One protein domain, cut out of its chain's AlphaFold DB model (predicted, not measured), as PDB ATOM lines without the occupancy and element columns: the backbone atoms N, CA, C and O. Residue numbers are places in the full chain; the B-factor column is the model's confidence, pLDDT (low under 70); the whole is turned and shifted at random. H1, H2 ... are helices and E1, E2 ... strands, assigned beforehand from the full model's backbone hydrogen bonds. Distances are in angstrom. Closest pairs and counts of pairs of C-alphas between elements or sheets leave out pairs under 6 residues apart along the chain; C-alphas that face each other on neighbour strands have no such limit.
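What this domain is: This is residues 29 to 102 of the 146 residues of an uncharacterized protein of Medicago truncatula (UniProt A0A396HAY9). A twisted antiparallel sheet folds into a V, with its longest strand, E4, bending sharply at residue 82; E2 lies beside residues 82 to 87 of E4 with E1 on the far side of E2, E3 lies beside residues 76 to 80 of E4, and E5 runs back along E4 on its other side. The single short helix H1 covers one face of the E1 and E2 wing. The printed part has 74 residues, with one named helix and five named strands in the order H1 E1 E2 E3 E4 E5, and its class is mostly strand. It is compact, with a radius of gyration of the C-alphas of 12.1 A, and elongated, spanning 37 by 24 by 20 A.

Where its parts are: Find C-alpha 76 at (17.087, 24.100, 5.551); from there E4, residues 76 to 89, runs 26.9 A to C-alpha 89 at (31.717, 25.632, -16.936), bending by 98 degrees at residue 82. E5, residues 92 to 102, runs 22.1 A, bends by 90 degrees at residue 95 and ends at C-alpha 102 at (13.523, 23.325, 1.605). Look next for E2, residues 60 to 64, 13.9 A long, then E3, residues 69 to 73, 12.8 A, and E1, residues 51 to 54, 10.4 A. H1, residues 31 to 37, is 10.1 A long and begins at C-alpha 31 at (32.772, 12.848, -11.099).

How they stand to each other: Begin at E4, which has three neighbours in this branched sheet: E2 and E3 lie on one side of it, E5 on the other side. E3, E4 and E5 form a meander, each strand the antiparallel neighbour of the one before. E4 and E5 are a hairpin; look at N 87 and O 94, 2.8 A apart, and N 79 and O 100, 2.8 A. The hairpin of E3 and E4 has N 71 and O 78 at 2.8 A. E2 and E4 are antiparallel, with N 63 and O 84 at 2.8 A. On the other side of E2 lies the edge strand E1, its hairpin partner, with N 53 and O 62 at 2.8 A. H1 is on the sheet at a height of 9.6 A, over E2, and runs along the strands, at 13 degrees to E2 on the local plane. Its closest C-alpha pair with E1 is Val 31 and Tyr 52, 6.5 A. In H1 every O i to N i+4 pair is within hydrogen-bond range. E1 is apart from E3 and E5.

The domain as a whole: The two C-alphas farthest apart, those of Asn 57 and Lys 74, are 38.6 A apart. The printed part has no cut. The link from H1 to E1, residues 38 to 50, is long; the other links are tight. The mean pLDDT of the printed part is 88.1, with residues 75 and 102 under 70.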
ATOM      1  N   GLU A  29      37.863   8.860 -14.633       81.31
ATOM      2  CA  GLU A  29      38.008   9.929 -13.651       81.31
ATOM      3  C   GLU A  29      36.690  10.052 -12.894       81.31
ATOM      4  O   GLU A  29      35.626  10.106 -13.515       81.31
ATOM      5  N   SER A  30      36.733  10.046 -11.562       90.62
ATOM      6  CA  SER A  30      35.500  10.168 -10.787       90.62
ATOM      7  C   SER A  30      34.826  11.510 -11.084       90.62
ATOM      8  O   SER A  30      35.493  12.504 -11.385       90.62
ATOM      9  N   VAL A  31      33.503  11.582 -10.930       92.62
ATOM     10  CA  VAL A  31      32.772  12.848 -11.099       92.62
ATOM     11  C   VAL A  31      33.317  13.961 -10.189       92.62
ATOM     12  O   VAL A  31      33.292  15.131 -10.561       92.62
ATOM     13  N   TYR A  32      33.870  13.612  -9.023       90.12
ATOM     14  CA  TYR A  32      34.469  14.572  -8.094       90.12
ATOM     15  C   TYR A  32      35.797  15.135  -8.609       90.12
ATOM     16  O   TYR A  32      36.081  16.306  -8.370       90.12
ATOM     17  N   GLU A  33      36.589  14.344  -9.341       91.88
ATOM     18  CA  GLU A  33      37.811  14.839  -9.988       91.88
ATOM     19  C   GLU A  33      37.479  15.732 -11.183       91.88
ATOM     20  O   GLU A  33      38.057  16.809 -11.326       91.88
ATOM     21  N   ILE A  34      36.470  15.358 -11.976       92.12
ATOM     22  CA  ILE A  34      35.956  16.210 -13.054       92.12
ATOM     23  C   ILE A  34      35.510  17.565 -12.503       92.12
ATOM     24  O   ILE A  34      35.877  18.597 -13.052       92.12
ATOM     25  N   LEU A  35      34.766  17.597 -11.393       90.19
ATOM     26  CA  LEU A  35      34.328  18.851 -10.771       90.19
ATOM     27  C   LEU A  35      35.502  19.775 -10.411       90.19
ATOM     28  O   LEU A  35      35.434  20.972 -10.698       90.19
ATOM     29  N   LYS A  36      36.600  19.232  -9.873       90.44
ATOM     30  CA  LYS A  36      37.804  20.023  -9.567       90.44
ATOM     31  C   LYS A  36      38.424  20.656 -10.809       90.44
ATOM     32  O   LYS A  36      38.859  21.800 -10.739       90.44
ATOM     33  N   GLN A  37      38.423  19.964 -11.953       92.81
ATOM     34  CA  GLN A  37      38.935  20.518 -13.219       92.81
ATOM     35  C   GLN A  37      38.144  21.754 -13.695       92.81
ATOM     36  O   GLN A  37      38.659  22.563 -14.469       92.81
ATOM     37  N   TYR A  38      36.902  21.912 -13.225       90.38
ATOM     38  CA  TYR A  38      36.051  23.080 -13.463       90.38
ATOM     39  C   TYR A  38      36.006  24.040 -12.261       90.38
ATOM     40  O   TYR A  38      35.070  24.832 -12.155       90.38
ATOM     41  N   ASP A  39      37.015  24.002 -11.386       91.19
ATOM     42  CA  ASP A  39      37.185  24.882 -10.222       91.19
ATOM     43  C   ASP A  39      36.115  24.703  -9.126       91.19
ATOM     44  O   ASP A  39      35.787  25.642  -8.400       91.19
ATOM     45  N   PHE A  40      35.564  23.491  -8.981       86.31
ATOM     46  CA  PHE A  40      34.636  23.167  -7.895       86.31
ATOM     47  C   PHE A  40      35.294  22.373  -6.763       86.31
ATOM     48  O   PHE A  40      36.066  21.445  -7.019       86.31
ATOM     49  N   PRO A  41      34.955  22.675  -5.495       84.06
ATOM     50  CA  PRO A  41      35.412  21.883  -4.366       84.06
ATOM     51  C   PRO A  41      34.738  20.508  -4.344       84.06
ATOM     52  O   PRO A  41      33.618  20.311  -4.828       84.06
ATOM     53  N   VAL A  42      35.401  19.561  -3.685       75.12
ATOM     54  CA  VAL A  42      34.775  18.292  -3.305       75.12
ATOM     55  C   VAL A  42      33.668  18.599  -2.293       75.12
ATOM     56  O   VAL A  42      33.918  19.277  -1.301       75.12
ATOM     57  N   GLY A  43      32.445  18.129  -2.550       77.62
ATOM     58  CA  GLY A  43      31.299  18.305  -1.644       77.62
ATOM     59  C   GLY A  43      30.106  19.069  -2.220       77.62
ATOM     60  O   GLY A  43      29.064  19.128  -1.577       77.62
ATOM     61  N   ILE A  44      30.205  19.604  -3.443       83.50
ATOM     62  CA  ILE A  44      29.035  20.183  -4.134       83.50
ATOM     63  C   ILE A  44      28.009  19.118  -4.562       83.50
ATOM     64  O   ILE A  44      26.845  19.430  -4.801       83.50
ATOM     65  N   LEU A  45      28.449  17.862  -4.662       86.56
ATOM     66  CA  LEU A  45      27.605  16.691  -4.860       86.56
ATOM     67  C   LEU A  45      27.715  15.770  -3.641       86.56
ATOM     68  O   LEU A  45      28.793  15.706  -3.037       86.56
ATOM     69  N   PRO A  46      26.642  15.033  -3.301       84.75
ATOM     70  CA  PRO A  46      26.731  13.970  -2.312       84.75
ATOM     71  C   PRO A  46      27.757  12.917  -2.735       84.75
ATOM     72  O   PRO A  46      28.043  12.750  -3.920       84.75
ATOM     73  N   GLN A  47      28.308  12.206  -1.753       85.69
ATOM     74  CA  GLN A  47      29.149  11.044  -2.018       85.69
ATOM     75  C   GLN A  47      28.304   9.872  -2.543       85.69
ATOM     76  O   GLN A  47      27.100   9.815  -2.304       85.69
ATOM     77  N   GLY A  48      28.938   8.923  -3.236       84.81
ATOM     78  CA  GLY A  48      28.268   7.719  -3.741       84.81
ATOM     79  C   GLY A  48      27.672   7.824  -5.148       84.81
ATOM     80  O   GLY A  48      26.798   7.038  -5.489       84.81
ATOM     81  N   ALA A  49      28.117   8.772  -5.978       89.00
ATOM     82  CA  ALA A  49      27.782   8.767  -7.402       89.00
ATOM     83  C   ALA A  49      28.148   7.419  -8.052       89.00
ATOM     84  O   ALA A  49      29.303   6.993  -7.992       89.00
ATOM     85  N   THR A  50      27.171   6.781  -8.691       91.25
ATOM     86  CA  THR A  50      27.311   5.466  -9.340       91.25
ATOM     87  C   THR A  50      27.743   5.586 -10.798       91.25
ATOM     88  O   THR A  50      28.275   4.643 -11.379       91.25
ATOM     89  N   GLY A  51      27.572   6.769 -11.388       93.88
ATOM     90  CA  GLY A  51      28.037   7.080 -12.731       93.88
ATOM     91  C   GLY A  51      27.775   8.532 -13.114       93.88
ATOM     92  O   GLY A  51      27.060   9.266 -12.423       93.88
ATOM     93  N   TYR A  52      28.349   8.956 -14.236       95.69
ATOM     94  CA  TYR A  52      28.098  10.277 -14.802       95.69
ATOM     95  C   TYR A  52      28.269  10.286 -16.322       95.69
ATOM     96  O   TYR A  52      28.953   9.450 -16.907       95.69
ATOM     97  N   GLU A  53      27.672  11.290 -16.948       96.94
ATOM     98  CA  GLU A  53      27.861  11.649 -18.347       96.94
ATOM     99  C   GLU A  53      28.305  13.107 -18.415       96.94
ATOM    100  O   GLU A  53      27.731  13.963 -17.739       96.94
ATOM    101  N   LEU A  54      29.289  13.408 -19.262       96.31
ATOM    102  CA  LEU A  54      29.724  14.775 -19.529       96.31
ATOM    103  C   LEU A  54      30.028  14.960 -21.013       96.31
ATOM    104  O   LEU A  54      30.926  14.332 -21.571       96.31
ATOM    105  N   ASN A  55      29.342  15.910 -21.641       96.62
ATOM    106  CA  ASN A  55      29.724  16.407 -22.951       96.62
ATOM    107  C   ASN A  55      30.692  17.589 -22.779       96.62
ATOM    108  O   ASN A  55      30.255  18.712 -22.530       96.62
ATOM    109  N   LYS A  56      32.000  17.347 -22.941       94.62
ATOM    110  CA  LYS A  56      33.058  18.363 -22.740       94.62
ATOM    111  C   LYS A  56      32.922  19.594 -23.655       94.62
ATOM    112  O   LYS A  56      33.312  20.682 -23.255       94.62
ATOM    113  N   ASN A  57      32.312  19.453 -24.836       96.12
ATOM    114  CA  ASN A  57      32.124  20.566 -25.779       96.12
ATOM    115  C   ASN A  57      31.000  21.524 -25.354       96.12
ATOM    116  O   ASN A  57      31.070  22.721 -25.609       96.12
ATOM    117  N   THR A  58      29.939  21.000 -24.735       97.06
ATOM    118  CA  THR A  58      28.755  21.791 -24.348       97.06
ATOM    119  C   THR A  58      28.645  22.034 -22.846       97.06
ATOM    120  O   THR A  58      27.791  22.809 -22.422       97.06
ATOM    121  N   GLY A  59      29.436  21.328 -22.038       95.38
ATOM    122  CA  GLY A  59      29.344  21.315 -20.580       95.38
ATOM    123  C   GLY A  59      28.108  20.592 -20.037       95.38
ATOM    124  O   GLY A  59      27.900  20.572 -18.829       95.38
ATOM    125  N   LYS A  60      27.242  20.014 -20.880       97.88
ATOM    126  CA  LYS A  60      26.058  19.287 -20.397       97.88
ATOM    127  C   LYS A  60      26.490  18.045 -19.632       97.88
ATOM    128  O   LYS A  60      27.238  17.233 -20.176       97.88
ATOM    129  N   PHE A  61      25.977  17.894 -18.417       97.06
ATOM    130  CA  PHE A  61      26.288  16.754 -17.570       97.06
ATOM    131  C   PHE A  61      25.038  16.122 -16.955       97.06
ATOM    132  O   PHE A  61      24.023  16.797 -16.737       97.06
ATOM    133  N   THR A  62      25.163  14.834 -16.643       97.75
ATOM    134  CA  THR A  62      24.238  14.065 -15.809       97.75
ATOM    135  C   THR A  62      25.049  13.283 -14.779       97.75
ATOM    136  O   THR A  62      26.075  12.716 -15.130       97.75
ATOM    137  N   VAL A  63      24.607  13.239 -13.525       96.50
ATOM    138  CA  VAL A  63      25.189  12.399 -12.466       96.50
ATOM    139  C   VAL A  63      24.099  11.506 -11.896       96.50
ATOM    140  O   VAL A  63      22.971  11.971 -11.692       96.50
ATOM    141  N   TYR A  64      24.449  10.249 -11.651       95.94
ATOM    142  CA  TYR A  64      23.556   9.210 -11.160       95.94
ATOM    143  C   TYR A  64      23.957   8.768  -9.751       95.94
ATOM    144  O   TYR A  64      25.142   8.655  -9.437       95.94
ATOM    145  N   PHE A  65      22.948   8.517  -8.928       90.25
ATOM    146  CA  PHE A  65      23.028   7.939  -7.591       90.25
ATOM    147  C   PHE A  65      21.964   6.846  -7.496       90.25
ATOM    148  O   PHE A  65      20.957   6.919  -8.205       90.25
ATOM    149  N   ASP A  66      22.160   5.871  -6.614       86.50
ATOM    150  CA  ASP A  66      21.177   4.798  -6.416       86.50
ATOM    151  C   ASP A  66      19.849   5.350  -5.878       86.50
ATOM    152  O   ASP A  66      18.778   4.984  -6.356       86.50
ATOM    153  N   ASP A  67      19.928   6.324  -4.966       83.75
ATOM    154  CA  ASP A  67      18.776   6.870  -4.258       83.75
ATOM    155  C   ASP A  67      18.775   8.400  -4.172       83.75
ATOM    156  O   ASP A  67      19.718   9.107  -4.535       83.75
ATOM    157  N   THR A  68      17.652   8.938  -3.695       83.69
ATOM    158  CA  THR A  68      17.531  10.354  -3.332       83.69
ATOM    159  C   THR A  68      18.177  10.591  -1.969       83.69
ATOM    160  O   THR A  68      17.804   9.951  -0.989       83.69
ATOM    161  N   CYS A  69      19.077  11.568  -1.877       79.62
ATOM    162  CA  CYS A  69      19.720  11.963  -0.625       79.62
ATOM    163  C   CYS A  69      19.059  13.224  -0.050       79.62
ATOM    164  O   CYS A  69      18.763  14.169  -0.785       79.62
ATOM    165  N   ILE A  70      18.859  13.268   1.266       82.31
ATOM    166  CA  ILE A  70      18.366  14.450   1.982       82.31
ATOM    167  C   ILE A  70      19.351  14.766   3.105       82.31
ATOM    168  O   ILE A  70      19.645  13.904   3.929       82.31
ATOM    169  N   PHE A  71      19.846  15.999   3.125       78.44
ATOM    170  CA  PHE A  71      20.752  16.509   4.147       78.44
ATOM    171  C   PHE A  71      20.041  17.602   4.943       78.44
ATOM    172  O   PHE A  71      19.882  18.709   4.421       78.44
ATOM    173  N   PRO A  72      19.608  17.318   6.180       71.94
ATOM    174  CA  PRO A  72      19.083  18.349   7.057       71.94
ATOM    175  C   PRO A  72      20.232  19.242   7.535       71.94
ATOM    176  O   PRO A  72      21.184  18.786   8.170       71.94
ATOM    177  N   ILE A  73      20.152  20.528   7.214       72.69
ATOM    178  CA  ILE A  73      21.026  21.578   7.738       72.69
ATOM    179  C   ILE A  73      20.166  22.436   8.665       72.69
ATOM    180  O   ILE A  73      18.964  22.564   8.464       72.69
ATOM    181  N   LYS A  74      20.772  23.036   9.697       72.50
ATOM    182  CA  LYS A  74      20.060  23.756  10.773       72.50
ATOM    183  C   LYS A  74      18.901  24.652  10.304       72.50
ATOM    184  O   LYS A  74      17.912  24.752  11.012       72.50
ATOM    185  N   SER A  75      19.038  25.323   9.159       68.62
ATOM    186  CA  SER A  75      18.044  26.254   8.615       68.62
ATOM    187  C   SER A  75      17.325  25.765   7.352       68.62
ATOM    188  O   SER A  75      16.412  26.445   6.895       68.62
ATOM    189  N   TYR A  76      17.721  24.639   6.755       71.44
ATOM    190  CA  TYR A  76      17.087  24.100   5.551       71.44
ATOM    191  C   TYR A  76      17.494  22.655   5.279       71.44
ATOM    192  O   TYR A  76      18.615  22.245   5.557       71.44
ATOM    193  N   ASP A  77      16.627  21.913   4.609       75.94
ATOM    194  CA  ASP A  77      16.949  20.620   4.033       75.94
ATOM    195  C   ASP A  77      17.457  20.790   2.606       75.94
ATOM    196  O   ASP A  77      16.842  21.464   1.772       75.94
ATOM    197  N   LEU A  78      18.560  20.122   2.295       82.38
ATOM    198  CA  LEU A  78      19.088  20.014   0.945       82.38
ATOM    199  C   LEU A  78      18.772  18.625   0.391       82.38
ATOM    200  O   LEU A  78      19.262  17.612   0.882       82.38
ATOM    201  N   LYS A  79      17.944  18.575  -0.649       86.44
ATOM    202  CA  LYS A  79      17.498  17.348  -1.308       86.44
ATOM    203  C   LYS A  79      18.156  17.191  -2.673       86.44
ATOM    204  O   LYS A  79      17.975  18.032  -3.555       86.44
ATOM    205  N   TYR A  80      18.818  16.061  -2.869       86.69
ATOM    206  CA  TYR A  80      19.366  15.607  -4.140       86.69
ATOM    207  C   TYR A  80      18.552  14.422  -4.649       86.69
ATOM    208  O   TYR A  80      18.391  13.429  -3.949       86.69
ATOM    209  N   LYS A  81      18.020  14.514  -5.865       90.56
ATOM    210  CA  LYS A  81      17.411  13.371  -6.555       90.56
ATOM    211  C   LYS A  81      18.502  12.397  -7.002       90.56
ATOM    212  O   LYS A  81      19.631  12.812  -7.243       90.56
ATOM    213  N   SER A  82      18.109  11.149  -7.245       93.31
ATOM    214  CA  SER A  82      18.977  10.107  -7.813       93.31
ATOM    215  C   SER A  82      19.578  10.470  -9.177       93.31
ATOM    216  O   SER A  82      20.553   9.877  -9.619       93.31
ATOM    217  N   THR A  83      19.019  11.462  -9.876       95.44
ATOM    218  CA  THR A  83      19.593  11.998 -11.112       95.44
ATOM    219  C   THR A  83      19.694  13.514 -11.050       95.44
ATOM    220  O   THR A  83      18.683  14.218 -10.934       95.44
ATOM    221  N   ILE A  84      20.917  14.015 -11.208       93.94
ATOM    222  CA  ILE A  84      21.237  15.443 -11.258       93.94
ATOM    223  C   ILE A  84      21.686  15.785 -12.671       93.94
ATOM    224  O   ILE A  84      22.501  15.078 -13.250       93.94
ATOM    225  N   LYS A  85      21.157  16.867 -13.242       96.31
ATOM    226  CA  LYS A  85      21.511  17.329 -14.595       96.31
ATOM    227  C   LYS A  85      21.859  18.800 -14.578       96.31
ATOM    228  O   LYS A  85      21.267  19.548 -13.808       96.31
ATOM    229  N   GLY A  86      22.729  19.234 -15.473       94.50
ATOM    230  CA  GLY A  86      23.032  20.651 -15.616       94.50
ATOM    231  C   GLY A  86      23.992  20.939 -16.754       94.50
ATOM    232  O   GLY A  86      24.229  20.108 -17.631       94.50
ATOM    233  N   VAL A  87      24.524  22.153 -16.739       94.19
ATOM    234  CA  VAL A  87      25.618  22.593 -17.600       94.19
ATOM    235  C   VAL A  87      26.730  23.132 -16.711       94.19
ATOM    236  O   VAL A  87      26.484  24.052 -15.926       94.19
ATOM    237  N   ILE A  88      27.922  22.554 -16.835       94.19
ATOM    238  CA  ILE A  88      29.130  22.954 -16.121       94.19
ATOM    239  C   ILE A  88      30.044  23.791 -17.016       94.19
ATOM    240  O   ILE A  88      30.227  23.517 -18.200       94.19
ATOM    241  N   SER A  89      30.614  24.825 -16.419       93.00
ATOM    242  CA  SER A  89      31.717  25.632 -16.936       93.00
ATOM    243  C   SER A  89      32.611  26.018 -15.757       93.00
ATOM    244  O   SER A  89      32.194  25.852 -14.609       93.00
ATOM    245  N   LYS A  90      33.816  26.542 -16.009       90.50
ATOM    246  CA  LYS A  90      34.734  26.936 -14.928       90.50
ATOM    247  C   LYS A  90      34.054  27.859 -13.911       90.50
ATOM    248  O   LYS A  90      33.505  28.895 -14.290       90.50
ATOM    249  N   GLY A  91      34.032  27.434 -12.648       87.62
ATOM    250  CA  GLY A  91      33.424  28.141 -11.519       87.62
ATOM    251  C   GLY A  91      31.901  28.309 -11.580       87.62
ATOM    252  O   GLY A  91      31.338  29.036 -10.763       87.62
ATOM    253  N   LYS A  92      31.196  27.684 -12.538       91.06
ATOM    254  CA  LYS A  92      29.744  27.878 -12.701       91.06
ATOM    255  C   LYS A  92      28.979  26.617 -13.107       91.06
ATOM    256  O   LYS A  92      29.251  26.005 -14.137       91.06
ATOM    257  N   LEU A  93      27.939  26.307 -12.330       91.19
ATOM    258  CA  LEU A  93      26.880  25.361 -12.681       91.19
ATOM    259  C   LEU A  93      25.631  26.141 -13.089       91.19
ATOM    260  O   LEU A  93      25.246  27.118 -12.448       91.19
ATOM    261  N   SER A  94      24.979  25.721 -14.165       88.94
ATOM    262  CA  SER A  94      23.756  26.352 -14.656       88.94
ATOM    263  C   SER A  94      22.747  25.318 -15.134       88.94
ATOM    264  O   SER A  94      23.092  24.164 -15.384       88.94
ATOM    265  N   LYS A  95      21.475  25.727 -15.246       94.06
ATOM    266  CA  LYS A  95      20.364  24.848 -15.654       94.06
ATOM    267  C   LYS A  95      20.292  23.564 -14.808       94.06
ATOM    268  O   LYS A  95      19.928  22.508 -15.324       94.06
ATOM    269  N   LEU A  96      20.665  23.676 -13.529       92.81
ATOM    270  CA  LEU A  96      20.749  22.555 -12.605       92.81
ATOM    271  C   LEU A  96      19.343  22.019 -12.307       92.81
ATOM    272  O   LEU A  96      18.425  22.776 -11.995       92.81
ATOM    273  N   LYS A  97      19.177  20.706 -12.416       92.44
ATOM    274  CA  LYS A  97      17.955  19.966 -12.100       92.44
ATOM    275  C   LYS A  97      18.313  18.818 -11.171       92.44
ATOM    276  O   LYS A  97      19.367  18.212 -11.327       92.44
ATOM    277  N   GLY A  98      17.409  18.492 -10.251       90.12
ATOM    278  CA  GLY A  98      17.608  17.398  -9.297       90.12
ATOM    279  C   GLY A  98      18.196  17.825  -7.953       90.12
ATOM    280  O   GLY A  98      18.376  16.965  -7.108       90.12
ATOM    281  N   VAL A  99      18.424  19.121  -7.721       87.88
ATOM    282  CA  VAL A  99      18.796  19.675  -6.408       87.88
ATOM    283  C   VAL A  99      17.693  20.620  -5.942       87.88
ATOM    284  O   VAL A  99      17.169  21.404  -6.737       87.88
ATOM    285  N   THR A 100      17.269  20.520  -4.688       79.75
ATOM    286  CA  THR A 100      16.195  21.344  -4.115       79.75
ATOM    287  C   THR A 100      16.522  21.685  -2.671       79.75
ATOM    288  O   THR A 100      16.936  20.816  -1.916       79.75
ATOM    289  N   VAL A 101      16.309  22.940  -2.288       79.56
ATOM    290  CA  VAL A 101      16.440  23.410  -0.906       79.56
ATOM    291  C   VAL A 101      15.042  23.637  -0.337       79.56
ATOM    292  O   VAL A 101      14.223  24.293  -0.982       79.56
ATOM    293  N   LYS A 102      14.763  23.103   0.853       68.38
ATOM    294  CA  LYS A 102      13.523  23.325   1.605       68.38
ATOM    295  C   LYS A 102      13.868  23.979   2.940       68.38
ATOM    296  O   LYS A 102      14.466  23.350   3.792       68.38
TER     297      LYS A 102